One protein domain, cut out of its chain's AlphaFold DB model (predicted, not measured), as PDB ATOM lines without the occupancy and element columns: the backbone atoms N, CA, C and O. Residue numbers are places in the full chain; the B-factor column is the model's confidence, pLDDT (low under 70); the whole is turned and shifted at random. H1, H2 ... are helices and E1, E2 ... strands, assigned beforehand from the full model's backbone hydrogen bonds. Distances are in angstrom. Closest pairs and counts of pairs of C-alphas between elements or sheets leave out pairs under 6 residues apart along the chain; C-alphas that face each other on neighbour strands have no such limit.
ATOM      1  N   ARG A  71     144.321  55.660 103.995       97.81
ATOM      2  CA  ARG A  71     144.611  56.432 105.210       97.81
ATOM      3  C   ARG A  71     143.720  57.666 105.251       97.81
ATOM      4  O   ARG A  71     143.468  58.262 104.204       97.81
ATOM      5  N   PHE A  72     143.270  58.027 106.445       97.81
ATOM      6  CA  PHE A  72     142.441  59.206 106.639       97.81
ATOM      7  C   PHE A  72     143.281  60.480 106.558       97.81
ATOM      8  O   PHE A  72     144.274  60.611 107.271       97.81
ATOM      9  N   GLU A  73     142.842  61.414 105.724       96.75
ATOM     10  CA  GLU A  73     143.348  62.782 105.659       96.75
ATOM     11  C   GLU A  73     142.153  63.700 105.399       96.75
ATOM     12  O   GLU A  73     141.467  63.558 104.383       96.75
ATOM     13  N   HIS A  74     141.854  64.588 106.349       96.19
ATOM     14  CA  HIS A  74     140.688  65.470 106.270       96.19
ATOM     15  C   HIS A  74     140.766  66.365 105.026       96.19
ATOM     16  O   HIS A  74     141.826  66.895 104.709       96.19
ATOM     17  N   GLY A  75     139.665  66.498 104.287       95.19
ATOM     18  CA  GLY A  75     139.620  67.251 103.030       95.19
ATOM     19  C   GLY A  75     140.208  66.518 101.817       95.19
ATOM     20  O   GLY A  75     139.846  66.838 100.688       95.19
ATOM     21  N   VAL A  76     141.052  65.497 102.020       95.25
ATOM     22  CA  VAL A  76     141.769  64.795 100.940       95.25
ATOM     23  C   VAL A  76     141.243  63.374 100.770       95.25
ATOM     24  O   VAL A  76     140.603  63.064  99.768       95.25
ATOM     25  N   THR A  77     141.432  62.508 101.762       96.38
ATOM     26  CA  THR A  77     140.948  61.122 101.791       96.38
ATOM     27  C   THR A  77     140.132  60.886 103.053       96.38
ATOM     28  O   THR A  77     140.523  60.123 103.930       96.38
ATOM     29  N   ASP A  78     138.962  61.508 103.143       97.56
ATOM     30  CA  ASP A  78     138.057  61.396 104.290       97.56
ATOM     31  C   ASP A  78     136.743  60.677 103.928       97.56
ATOM     32  O   ASP A  78     136.636  59.999 102.899       97.56
ATOM     33  N   CYS A  79     135.741  60.780 104.803       97.31
ATOM     34  CA  CYS A  79     134.423  60.192 104.580       97.31
ATOM     35  C   CYS A  79     133.645  60.843 103.424       97.31
ATOM     36  O   CYS A  79     132.903  60.134 102.746       97.31
ATOM     37  N   TYR A  80     133.836  62.142 103.159       97.62
ATOM     38  CA  TYR A  80     133.197  62.824 102.033       97.62
ATOM     39  C   TYR A  80     133.830  62.385 100.712       97.62
ATOM     40  O   TYR A  80     133.130  61.923  99.807       97.62
ATOM     41  N   THR A  81     135.167  62.419 100.630       97.81
ATOM     42  CA  THR A  81     135.894  61.926  99.456       97.81
ATOM     43  C   THR A  81     135.556  60.464  99.177       97.81
ATOM     44  O   THR A  81     135.410  60.091  98.017       97.81
ATOM     45  N   LEU A  82     135.389  59.626 100.209       98.44
ATOM     46  CA  LEU A  82     135.079  58.207 100.029       98.44
ATOM     47  C   LEU A  82     133.804  57.980  99.209       98.44
ATOM     48  O   LEU A  82     133.840  57.215  98.242       98.44
ATOM     49  N   PHE A  83     132.685  58.611  99.579       97.31
ATOM     50  CA  PHE A  83     131.457  58.420  98.811       97.31
ATOM     51  C   PHE A  83     131.487  59.178  97.490       97.31
ATOM     52  O   PHE A  83     131.029  58.637  96.490       97.31
ATOM     53  N   ARG A  84     132.104  60.363  97.430       97.44
ATOM     54  CA  ARG A  84     132.319  61.076  96.163       97.44
ATOM     55  C   ARG A  84     133.077  60.214  95.148       97.44
ATOM     56  O   ARG A  84     132.725  60.176  93.971       97.44
ATOM     57  N   ASP A  85     134.095  59.494  95.596       97.50
ATOM     58  CA  ASP A  85     134.845  58.550  94.774       97.50
ATOM     59  C   ASP A  85     134.030  57.316  94.393       97.50
ATOM     60  O   ASP A  85     134.139  56.841  93.265       97.50
ATOM     61  N   ALA A  86     133.203  56.795  95.297       96.69
ATOM     62  CA  ALA A  86     132.321  55.677  94.982       96.69
ATOM     63  C   ALA A  86     131.284  56.047  93.908       96.69
ATOM     64  O   ALA A  86     131.108  55.293  92.953       96.69
ATOM     65  N   TYR A  87     130.661  57.223  94.021       95.62
ATOM     66  CA  TYR A  87     129.721  57.742  93.025       95.62
ATOM     67  C   TYR A  87     130.412  58.008  91.690       95.62
ATOM     68  O   TYR A  87     129.893  57.607  90.649       95.62
ATOM     69  N   HIS A  88     131.627  58.564  91.708       95.56
ATOM     70  CA  HIS A  88     132.416  58.732  90.492       95.56
ATOM     71  C   HIS A  88     132.672  57.405  89.774       95.56
ATOM     72  O   HIS A  88     132.496  57.302  88.562       95.56
ATOM     73  N   LEU A  89     133.050  56.364  90.522       93.88
ATOM     74  CA  LEU A  89     133.245  55.028  89.960       93.88
ATOM     75  C   LEU A  89     131.942  54.407  89.435       93.88
ATOM     76  O   LEU A  89     131.998  53.565  88.542       93.88
ATOM     77  N   ALA A  90     130.790  54.846  89.943       91.19
ATOM     78  CA  ALA A  90     129.465  54.520  89.422       91.19
ATOM     79  C   ALA A  90     129.014  55.438  88.262       91.19
ATOM     80  O   ALA A  90     127.896  55.300  87.773       91.19
ATOM     81  N   GLY A  91     129.867  56.364  87.805       88.94
ATOM     82  CA  GLY A  91     129.587  57.273  86.690       88.94
ATOM     83  C   GLY A  91     128.845  58.557  87.073       88.94
ATOM     84  O   GLY A  91     128.353  59.253  86.190       88.94
ATOM     85  N   THR A  92     128.754  58.882  88.364       90.44
ATOM     86  CA  THR A  92     128.114  60.107  88.869       90.44
ATOM     87  C   THR A  92     129.153  61.030  89.496       90.44
ATOM     88  O   THR A  92     129.796  60.675  90.482       90.44
ATOM     89  N   GLU A  93     129.319  62.233  88.950       91.50
ATOM     90  CA  GLU A  93     130.193  63.237  89.560       91.50
ATOM     91  C   GLU A  93     129.502  63.956  90.711       91.50
ATOM     92  O   GLU A  93     128.341  64.349  90.616       91.50
ATOM     93  N   MET A  94     130.262  64.176  91.779       93.75
ATOM     94  CA  MET A  94     129.817  64.906  92.960       93.75
ATOM     95  C   MET A  94     130.714  66.132  93.168       93.75
ATOM     96  O   MET A  94     131.938  66.014  92.992       93.75
ATOM     97  N   PRO A  95     130.152  67.287  93.571       95.25
ATOM     98  CA  PRO A  95     130.940  68.452  93.954       95.25
ATOM     99  C   PRO A  95     131.925  68.110  95.073       95.25
ATOM    100  O   PRO A  95     131.629  67.283  95.938       95.25
ATOM    101  N   ASP A  96     133.088  68.751  95.062       95.19
ATOM    102  CA  ASP A  96     134.025  68.709  96.182       95.19
ATOM    103  C   ASP A  96     133.815  69.968  97.019       95.19
ATOM    104  O   ASP A  96     134.201  71.061  96.609       95.19
ATOM    105  N   PHE A  97     133.102  69.831  98.135       94.69
ATOM    106  CA  PHE A  97     132.851  70.962  99.018       94.69
ATOM    107  C   PHE A  97     134.050  71.180  99.930       94.69
ATOM    108  O   PHE A  97     134.563  70.237 100.544       94.69
ATOM    109  N   GLU A  98     134.446  72.443 100.052       91.69
ATOM    110  CA  GLU A  98     135.339  72.863 101.118       91.69
ATOM    111  C   GLU A  98     134.686  72.562 102.468       91.69
ATOM    112  O   GLU A  98     133.485  72.760 102.673       91.69
ATOM    113  N   ARG A  99     135.484  72.008 103.372       93.38
ATOM    114  CA  ARG A  99     135.033  71.543 104.676       93.38
ATOM    115  C   ARG A  99     136.169  71.733 105.660       93.38
ATOM    116  O   ARG A  99     137.142  70.983 105.647       93.38
ATOM    117  N   GLU A 100     136.056  72.761 106.486       91.62
ATOM    118  CA  GLU A 100     136.964  72.955 107.613       91.62
ATOM    119  C   GLU A 100     136.885  71.749 108.548       91.62
ATOM    120  O   GLU A 100     135.848  71.089 108.628       91.62
ATOM    121  N   ASP A 101     137.977  71.426 109.233       91.38
ATOM    122  CA  ASP A 101     137.913  70.400 110.273       91.38
ATOM    123  C   ASP A 101     136.972  70.860 111.399       91.38
ATOM    124  O   ASP A 101     136.832  72.057 111.654       91.38
ATOM    125  N   ASP A 102     136.290  69.915 112.047       91.25
ATOM    126  CA  ASP A 102     135.312  70.204 113.104       91.25
ATOM    127  C   ASP A 102     134.174  71.183 112.689       91.25
ATOM    128  O   ASP A 102     133.554  71.805 113.554       91.25
ATOM    129  N   TRP A 103     133.825  71.302 111.395       91.00
ATOM    130  CA  TRP A 103     132.821  72.255 110.863       91.00
ATOM    131  C   TRP A 103     131.505  72.339 111.663       91.00
ATOM    132  O   TRP A 103     130.902  73.404 111.819       91.00
ATOM    133  N   TRP A 104     131.051  71.213 112.224       92.88
ATOM    134  CA  TRP A 104     129.826  71.123 113.025       92.88
ATOM    135  C   TRP A 104     129.896  71.922 114.332       92.88
ATOM    136  O   TRP A 104     128.860  72.324 114.863       92.88
ATOM    137  N   ARG A 105     131.097  72.174 114.863       91.19
ATOM    138  CA  ARG A 105     131.315  73.032 116.038       91.19
ATOM    139  C   ARG A 105     131.156  74.512 115.706       91.19
ATOM    140  O   ARG A 105     130.824  75.293 116.591       91.19
ATOM    141  N   ASN A 106     131.321  74.867 114.435       90.12
ATOM    142  CA  ASN A 106     131.203  76.230 113.924       90.12
ATOM    143  C   ASN A 106     129.782  76.536 113.412       90.12
ATOM    144  O   ASN A 106     129.556  77.556 112.767       90.12
ATOM    145  N   GLY A 107     128.811  75.657 113.694       88.31
ATOM    146  CA  GLY A 107     127.409  75.824 113.299       88.31
ATOM    147  C   GLY A 107     127.103  75.451 111.845       88.31
ATOM    148  O   GLY A 107     125.982  75.682 111.396       88.31
ATOM    149  N   GLN A 108     128.058  74.870 111.111       92.75
ATOM    150  CA  GLN A 108     127.865  74.449 109.722       92.75
ATOM    151  C   GLN A 108     127.185  73.075 109.642       92.75
ATOM    152  O   GLN A 108     127.454  72.190 110.456       92.75
ATOM    153  N   ASN A 109     126.356  72.857 108.616       94.12
ATOM    154  CA  ASN A 109     125.645  71.598 108.389       94.12
ATOM    155  C   ASN A 109     125.927  71.038 106.984       94.12
ATOM    156  O   ASN A 109     125.029  70.848 106.161       94.12
ATOM    157  N   LEU A 110     127.214  70.757 106.739       95.31
ATOM    158  CA  LEU A 110     127.799  70.409 105.438       95.31
ATOM    159  C   LEU A 110     126.923  69.490 104.576       95.31
ATOM    160  O   LEU A 110     126.645  69.806 103.424       95.31
ATOM    161  N   TYR A 111     126.497  68.340 105.102       95.69
ATOM    162  CA  TYR A 111     125.774  67.355 104.296       95.69
ATOM    163  C   TYR A 111     124.345  67.781 103.968       95.69
ATOM    164  O   TYR A 111     123.874  67.547 102.857       95.69
ATOM    165  N   LEU A 112     123.638  68.362 104.940       95.44
ATOM    166  CA  LEU A 112     122.226  68.692 104.767       95.44
ATOM    167  C   LEU A 112     122.053  69.959 103.933       95.44
ATOM    168  O   LEU A 112     121.174  69.984 103.074       95.44
ATOM    169  N   ASP A 113     122.923  70.950 104.127       95.75
ATOM    170  CA  ASP A 113     122.893  72.210 103.378       95.75
ATOM    171  C   ASP A 113     123.207  71.986 101.887       95.75
ATOM    172  O   ASP A 113     122.651  72.657 101.020       95.75
ATOM    173  N   ASN A 114     124.030  70.979 101.568       95.38
ATOM    174  CA  ASN A 114     124.419  70.640 100.194       95.38
ATOM    175  C   ASN A 114     123.593  69.507  99.552       95.38
ATOM    176  O   ASN A 114     123.862  69.093  98.418       95.38
ATOM    177  N   MET A 115     122.571  68.993 100.240       93.44
ATOM    178  CA  MET A 115     121.769  67.857  99.769       93.44
ATOM    179  C   MET A 115     121.036  68.159  98.453       93.44
ATOM    180  O   MET A 115     121.048  67.352  97.528       93.44
ATOM    181  N   ALA A 116     120.447  69.352  98.335       90.44
ATOM    182  CA  ALA A 116     119.702  69.738  97.137       90.44
ATOM    183  C   ALA A 116     120.611  69.878  95.904       90.44
ATOM    184  O   ALA A 116     120.258  69.426  94.819       90.44
ATOM    185  N   VAL A 117     121.804  70.460  96.076       93.50
ATOM    186  CA  VAL A 117     122.780  70.670  94.987       93.50
ATOM    187  C   VAL A 117     123.341  69.345  94.473       93.50
ATOM    188  O   VAL A 117     123.678  69.220  93.300       93.50
ATOM    189  N   THR A 118     123.412  68.339  95.342       92.25
ATOM    190  CA  THR A 118     123.861  66.989  94.991       92.25
ATOM    191  C   THR A 118     122.752  66.109  94.408       92.25
ATOM    192  O   THR A 118     123.016  64.976  94.019       92.25
ATOM    193  N   GLY A 119     121.511  66.605  94.337       93.56
ATOM    194  CA  GLY A 119     120.349  65.828  93.895       93.56
ATOM    195  C   GLY A 119     119.915  64.746  94.890       93.56
ATOM    196  O   GLY A 119     119.033  63.944  94.581       93.56
ATOM    197  N   PHE A 120     120.513  64.716  96.083       95.25
ATOM    198  CA  PHE A 120     120.107  63.804  97.135       95.25
ATOM    199  C   PHE A 120     118.776  64.226  97.750       95.25
ATOM    200  O   PHE A 120     118.396  65.396  97.788       95.25
ATOM    201  N   TYR A 121     118.067  63.238  98.276       95.06
ATOM    202  CA  TYR A 121     116.850  63.427  99.044       95.06
ATOM    203  C   TYR A 121     116.797  62.382 100.152       95.06
ATOM    204  O   TYR A 121     117.410  61.317 100.070       95.06
ATOM    205  N   ARG A 122     116.075  62.698 101.224       95.56
ATOM    206  CA  ARG A 122     115.950  61.791 102.364       95.56
ATOM    207  C   ARG A 122     114.976  60.666 102.045       95.56
ATOM    208  O   ARG A 122     113.890  60.912 101.523       95.56
ATOM    209  N   VAL A 123     115.338  59.458 102.458       95.44
ATOM    210  CA  VAL A 123     114.476  58.274 102.416       95.44
ATOM    211  C   VAL A 123     114.385  57.639 103.806       95.44
ATOM    212  O   VAL A 123     115.318  57.772 104.601       95.44
ATOM    213  N   PRO A 124     113.282  56.948 104.137       94.62
ATOM    214  CA  PRO A 124     113.220  56.118 105.335       94.62
ATOM    215  C   PRO A 124     114.300  55.030 105.333       94.62
ATOM    216  O   PRO A 124     114.570  54.415 104.299       94.62
ATOM    217  N   LEU A 125     114.855  54.711 106.507       90.75
ATOM    218  CA  LEU A 125     115.870  53.655 106.636       90.75
ATOM    219  C   LEU A 125     115.359  52.285 106.152       90.75
ATOM    220  O   LEU A 125     116.116  51.502 105.590       90.75
ATOM    221  N   SER A 126     114.063  52.006 106.317       92.62
ATOM    222  CA  SER A 126     113.420  50.777 105.830       92.62
ATOM    223  C   SER A 126     113.425  50.633 104.305       92.62
ATOM    224  O   SER A 126     113.202  49.536 103.805       92.62
ATOM    225  N   SER A 127     113.646  51.727 103.573       95.62
ATOM    226  CA  SER A 127     113.759  51.752 102.111       95.62
ATOM    227  C   SER A 127     115.190  51.963 101.616       95.62
ATOM    228  O   SER A 127     115.376  52.157 100.419       95.62
ATOM    229  N   ALA A 128     116.183  51.944 102.513       94.94
ATOM    230  CA  ALA A 128     117.576  52.151 102.144       94.94
ATOM    231  C   ALA A 128     118.066  51.057 101.180       94.94
ATOM    232  O   ALA A 128     117.870  49.858 101.408       94.94
ATOM    233  N   GLN A 129     118.740  51.480 100.119       97.06
ATOM    234  CA  GLN A 129     119.286  50.651  99.054       97.06
ATOM    235  C   GLN A 129     120.810  50.734  99.022       97.06
ATOM    236  O   GLN A 129     121.423  51.675  99.524       97.06
ATOM    237  N   ALA A 130     121.446  49.722  98.428       97.06
ATOM    238  CA  ALA A 130     122.887  49.755  98.230       97.06
ATOM    239  C   ALA A 130     123.272  50.979  97.382       97.06
ATOM    240  O   ALA A 130     122.725  51.182  96.300       97.06
ATOM    241  N   GLY A 131     124.221  51.769  97.878       96.38
ATOM    242  CA  GLY A 131     124.610  53.056  97.304       96.38
ATOM    243  C   GLY A 131     124.109  54.258  98.104       96.38
ATOM    244  O   GLY A 131     124.767  55.291  98.054       96.38
ATOM    245  N   ASP A 132     123.037  54.121  98.890       97.38
ATOM    246  CA  ASP A 132     122.513  55.225  99.700       97.38
ATOM    247  C   ASP A 132     123.523  55.688 100.756       97.38
ATOM    248  O   ASP A 132     124.292  54.897 101.313       97.38
ATOM    249  N   ILE A 133     123.488  56.982 101.070       97.56
ATOM    250  CA  ILE A 133     124.349  57.586 102.085       97.56
ATOM    251  C   ILE A 133     123.646  57.595 103.442       97.56
ATOM    252  O   ILE A 133     122.575  58.174 103.612       97.56
ATOM    253  N   LEU A 134     124.298  56.996 104.434       97.62
ATOM    254  CA  LEU A 134     123.939  57.077 105.841       97.62
ATOM    255  C   LEU A 134     124.686  58.257 106.465       97.62
ATOM    256  O   LEU A 134     125.916  58.255 106.548       97.62
ATOM    257  N   LEU A 135     123.938  59.262 106.910       97.19
ATOM    258  CA  LEU A 135     124.476  60.416 107.620       97.19
ATOM    259  C   LEU A 135     124.456  60.139 109.120       97.19
ATOM    260  O   LEU A 135     123.411  59.838 109.675       97.19
ATOM    261  N   CYS A 136     125.613  60.231 109.769       96.62
ATOM    262  CA  CYS A 136     125.784  59.901 111.177       96.62
ATOM    263  C   CYS A 136     126.150  61.133 112.011       96.62
ATOM    264  O   CYS A 136     126.971  61.956 111.599       96.62
ATOM    265  N   CYS A 137     125.605  61.206 113.224       95.75
ATOM    266  CA  CYS A 137     125.929  62.217 114.228       95.75
ATOM    267  C   CYS A 137     126.798  61.608 115.340       95.75
ATOM    268  O   CYS A 137     126.346  60.789 116.148       95.75
ATOM    269  N   PHE A 138     128.063  62.013 115.413       92.75
ATOM    270  CA  PHE A 138     128.996  61.634 116.473       92.75
ATOM    271  C   PHE A 138     129.188  62.800 117.441       92.75
ATOM    272  O   PHE A 138     130.005  63.681 117.196       92.75
ATOM    273  N   GLY A 139     128.431  62.800 118.545       91.19
ATOM    274  CA  GLY A 139     128.553  63.830 119.586       91.19
ATOM    275  C   GLY A 139     128.182  65.243 119.119       91.19
ATOM    276  O   GLY A 139     128.633  66.213 119.721       91.19
ATOM    277  N   ALA A 140     127.386  65.356 118.054       92.69
ATOM    278  CA  ALA A 140     126.968  66.610 117.434       92.69
ATOM    279  C   ALA A 140     125.459  66.591 117.141       92.69
ATOM    280  O   ALA A 140     124.855  65.521 117.047       92.69
ATOM    281  N   SER A 141     124.854  67.772 117.000       91.31
ATOM    282  CA  SER A 141     123.437  67.947 116.636       91.31
ATOM    283  C   SER A 141     123.180  67.911 115.126       91.31
ATOM    284  O   SER A 141     122.028  67.854 114.699       91.31
ATOM    285  N   VAL A 142     124.244  67.949 114.325       95.81
ATOM    286  CA  VAL A 142     124.215  67.857 112.865       95.81
ATOM    287  C   VAL A 142     125.097  66.695 112.407       95.81
ATOM    288  O   VAL A 142     126.040  66.336 113.125       95.81
ATOM    289  N   PRO A 143     124.831  66.098 111.232       96.44
ATOM    290  CA  PRO A 143     125.668  65.019 110.737       96.44
ATOM    291  C   PRO A 143     127.104  65.482 110.495       96.44
ATOM    292  O   PRO A 143     127.350  66.479 109.816       96.44
ATOM    293  N   ASN A 144     128.053  64.723 111.032       95.88
ATOM    294  CA  ASN A 144     129.491  64.973 110.914       95.88
ATOM    295  C   ASN A 144     130.255  63.773 110.341       95.88
ATOM    296  O   ASN A 144     131.482  63.758 110.303       95.88
ATOM    297  N   HIS A 145     129.532  62.756 109.878       97.44
ATOM    298  CA  HIS A 145     130.107  61.615 109.193       97.44
ATOM    299  C   HIS A 145     129.130  61.046 108.167       97.44
ATOM    300  O   HIS A 145     127.922  61.029 108.395       97.44
ATOM    301  N   ALA A 146     129.667  60.525 107.068       97.44
ATOM    302  CA  ALA A 146     128.910  59.825 106.042       97.44
ATOM    303  C   ALA A 146     129.471  58.416 105.819       97.44
ATOM    304  O   ALA A 146     130.686  58.207 105.795       97.44
ATOM    305  N   ALA A 147     128.572  57.461 105.614       98.19
ATOM    306  CA  ALA A 147     128.883  56.100 105.201       98.19
ATOM    307  C   ALA A 147     128.005  55.709 104.009       98.19
ATOM    308  O   ALA A 147     126.889  56.196 103.872       98.19
ATOM    309  N   ILE A 148     128.487  54.811 103.159       98.44
ATOM    310  CA  ILE A 148     127.709  54.251 102.050       98.44
ATOM    311  C   ILE A 148     127.085  52.953 102.536       98.44
ATOM    312  O   ILE A 148     127.811  52.046 102.948       98.44
ATOM    313  N   TYR A 149     125.767  52.823 102.459       98.31
ATOM    314  CA  TYR A 149     125.108  51.548 102.685       98.31
ATOM    315  C   TYR A 149     125.448  50.596 101.533       98.31
ATOM    316  O   TYR A 149     125.212  50.899 100.368       98.31
ATOM    317  N   CYS A 150     126.035  49.436 101.826       97.12
ATOM    318  CA  CYS A 150     126.426  48.461 100.800       97.12
ATOM    319  C   CYS A 150     125.335  47.414 100.522       97.12
ATOM    320  O   CYS A 150     125.552  46.514  99.711       97.12
ATOM    321  N   GLY A 151     124.177  47.517 101.182       95.62
ATOM    322  CA  GLY A 151     123.188  46.444 101.235       95.62
ATOM    323  C   GLY A 151     123.556  45.376 102.267       95.62
ATOM    324  O   GLY A 151     124.631  45.406 102.865       95.62
ATOM    325  N   ASN A 152     122.640  44.433 102.504       94.12
ATOM    326  CA  ASN A 152     122.850  43.267 103.378       94.12
ATOM    327  C   ASN A 152     123.380  43.595 104.791       94.12
ATOM    328  O   ASN A 152     124.073  42.786 105.406       94.12
ATOM    329  N   GLY A 153     123.046  44.774 105.326       93.88
ATOM    330  CA  GLY A 153     123.507  45.193 106.649       93.88
ATOM    331  C   GLY A 153     125.001  45.524 106.722       93.88
ATOM    332  O   GLY A 153     125.574  45.447 107.808       93.88
ATOM    333  N   GLU A 154     125.634  45.891 105.608       97.69
ATOM    334  CA  GLU A 154     127.014  46.377 105.553       97.69
ATOM    335  C   GLU A 154     127.075  47.859 105.180       97.69
ATOM    336  O   GLU A 154     126.211  48.383 104.474       97.69
ATOM    337  N   LEU A 155     128.132  48.530 105.627       97.75
ATOM    338  CA  LEU A 155     128.465  49.886 105.217       97.75
ATOM    339  C   LEU A 155     129.940  50.008 104.850       97.75
ATOM    340  O   LEU A 155     130.785  49.284 105.373       97.75
ATOM    341  N   LEU A 156     130.240  50.939 103.952       98.56
ATOM    342  CA  LEU A 156     131.584  51.389 103.617       98.56
ATOM    343  C   LEU A 156     131.763  52.796 104.179       98.56
ATOM    344  O   LEU A 156     130.975  53.693 103.889       98.56
ATOM    345  N   HIS A 157     132.803  52.993 104.977       98.38
ATOM    346  CA  HIS A 157     133.038  54.259 105.656       98.38
ATOM    347  C   HIS A 157     134.530  54.504 105.889       98.38
ATOM    348  O   HIS A 157     135.371  53.619 105.695       98.38
ATOM    349  N   HIS A 158     134.851  55.724 106.313       98.25
ATOM    350  CA  HIS A 158     136.215  56.131 106.622       98.25
ATOM    351  C   HIS A 158     136.223  57.047 107.840       98.25
ATOM    352  O   HIS A 158     135.927  58.236 107.741       98.25
ATOM    353  N   LEU A 159     136.476  56.464 109.011       96.25
ATOM    354  CA  LEU A 159     136.612  57.223 110.251       96.25
ATOM    355  C   LEU A 159     138.033  57.786 110.383       96.25
ATOM    356  O   LEU A 159     138.970  57.141 109.902       96.25
ATOM    357  N   PRO A 160     138.198  58.914 111.096       94.38
ATOM    358  CA  PRO A 160     139.508  59.376 111.535       94.38
ATOM    359  C   PRO A 160     140.309  58.254 112.207       94.38
ATOM    360  O   PRO A 160     139.741  57.377 112.865       94.38
ATOM    361  N   GLU A 161     141.630  58.279 112.009       93.81
ATOM    362  CA  GLU A 161     142.606  57.335 112.589       93.81
ATOM    363  C   GLU A 161     142.444  55.860 112.175       93.81
ATOM    364  O   GLU A 161     143.170  54.986 112.652       93.81
ATOM    365  N   GLN A 162     141.524  55.553 111.260       96.25
ATOM    366  CA  GLN A 162     141.295  54.203 110.756       96.25
ATOM    367  C   GLN A 162     141.528  54.145 109.255       96.25
ATOM    368  O   GLN A 162     141.413  55.143 108.549       96.25
ATOM    369  N   LEU A 163     141.827  52.944 108.758       98.06
ATOM    370  CA  LEU A 163     141.747  52.709 107.326       98.06
ATOM    371  C   LEU A 163     140.283  52.659 106.891       98.06
ATOM    372  O   LEU A 163     139.441  52.104 107.606       98.06
ATOM    373  N   SER A 164     139.987  53.174 105.700       98.56
ATOM    374  CA  SER A 164     138.661  52.999 105.106       98.56
ATOM    375  C   SER A 164     138.326  51.511 104.974       98.56
ATOM    376  O   SER A 164     139.162  50.694 104.578       98.56
ATOM    377  N   LYS A 165     137.105  51.116 105.329       98.12
ATOM    378  CA  LYS A 165     136.747  49.697 105.421       98.12
ATOM    379  C   LYS A 165     135.262  49.469 105.215       98.12
ATOM    380  O   LYS A 165     134.450  50.384 105.350       98.12
ATOM    381  N   ARG A 166     134.932  48.213 104.918       97.81
ATOM    382  CA  ARG A 166     133.577  47.700 105.076       97.81
ATOM    383  C   ARG A 166     133.418  47.119 106.470       97.81
ATOM    384  O   ARG A 166     134.306  46.411 106.941       97.81
ATOM    385  N   GLU A 167     132.299  47.406 107.112       97.12
ATOM    386  CA  GLU A 167     131.915  46.749 108.355       97.12
ATOM    387  C   GLU A 167     130.396  46.630 108.474       97.12
ATOM    388  O   GLU A 167     129.630  47.211 107.703       97.12
ATOM    389  N   ARG A 168     129.949  45.844 109.451       97.69
ATOM    390  CA  ARG A 168     128.527  45.614 109.687       97.69
ATOM    391  C   ARG A 168     127.848  46.889 110.193       97.69
ATOM    392  O   ARG A 168     128.300  47.500 111.166       97.69
ATOM    393  N   TYR A 169     126.691  47.208 109.620       96.62
ATOM    394  CA  TYR A 169     125.778  48.252 110.079       96.62
ATOM    395  C   TYR A 169     125.061  47.834 111.376       96.62
ATOM    396  O   TYR A 169     123.883  47.479 111.409       96.62
ATOM    397  N   SER A 170     125.832  47.800 112.462       95.75
ATOM    398  CA  SER A 170     125.399  47.384 113.799       95.75
ATOM    399  C   SER A 170     124.522  48.430 114.497       95.75
ATOM    400  O   SER A 170     124.467  49.591 114.095       95.75
ATOM    401  N   GLU A 171     123.915  48.065 115.632       94.44
ATOM    402  CA  GLU A 171     123.175  49.000 116.501       94.44
ATOM    403  C   GLU A 171     123.998  50.229 116.916       94.44
ATOM    404  O   GLU A 171     123.462  51.300 117.206       94.44
ATOM    405  N   LYS A 172     125.328  50.084 116.987       93.88
ATOM    406  CA  LYS A 172     126.249  51.186 117.277       93.88
ATOM    407  C   LYS A 172     126.152  52.275 116.206       93.88
ATOM    408  O   LYS A 172     126.297  53.446 116.542       93.88
ATOM    409  N   TRP A 173     125.960  51.894 114.948       95.12
ATOM    410  CA  TRP A 173     125.792  52.803 113.818       95.12
ATOM    411  C   TRP A 173     124.360  53.307 113.699       95.12
ATOM    412  O   TRP A 173     124.159  54.509 113.583       95.12
ATOM    413  N   GLN A 174     123.382  52.410 113.835       93.38
ATOM    414  CA  GLN A 174     121.959  52.751 113.746       93.38
ATOM    415  C   GLN A 174     121.549  53.820 114.766       93.38
ATOM    416  O   GLN A 174     120.796  54.720 114.438       93.38
ATOM    417  N   ARG A 175     122.105  53.791 115.986       93.94
ATOM    418  CA  ARG A 175     121.856  54.829 117.007       93.94
ATOM    419  C   ARG A 175     122.408  56.215 116.663       93.94
ATOM    420  O   ARG A 175     122.116  57.164 117.382       93.94
ATOM    421  N   ARG A 176     123.263  56.316 115.646       93.06
ATOM    422  CA  ARG A 176     123.870  57.576 115.197       93.06
ATOM    423  C   ARG A 176     123.313  58.061 113.866       93.06
ATOM    424  O   ARG A 176     123.671  59.171 113.490       93.06
TER     425      ARG A 176
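What this domain is: This is residues 71 to 176 of the 177 residues of an uncharacterized protein of Escherichia coli (UniProt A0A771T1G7). With little regular structure, a strongly twisted meander of strands, each antiparallel to the one before, has helix H1 over one face and long loops around. The printed part has 106 residues, 42 in named elements, ordered H1 H2 H3 E1 E2 E3 E4 H4, class mixed. It is compact, radius of gyration of the C-alphas 13.1 A, spanning 35 by 31 by 28 A.

How they stand to each other: E1, residues 133-136, E2, 145-151, E3, 154-157, and E4, 165-168, form successive hairpins; N 134 and O 147, for instance, are within hydrogen-bond range, 2.8 A. H1, residues 79-89, is over E2; their closest C-alphas, Cys 79 and Ala 146, are 5.7 A apart. H2, 103-106, is not on the sheet; H3, 110-113, and H4, 171-174, only graze it. In H1, 6 of 7 O i to N i+4 pairs are within range.

Where its parts are: H1, 15.5 A long, begins at C-alpha 79 (134.423, 60.192, 104.580); H4 ends at C-alpha 174 (121.959, 52.751, 113.746).

The domain as a whole: The printed part has no cut; links H1 to H2 and H3 to E1 are long; no printed residue's pLDDT is under 70.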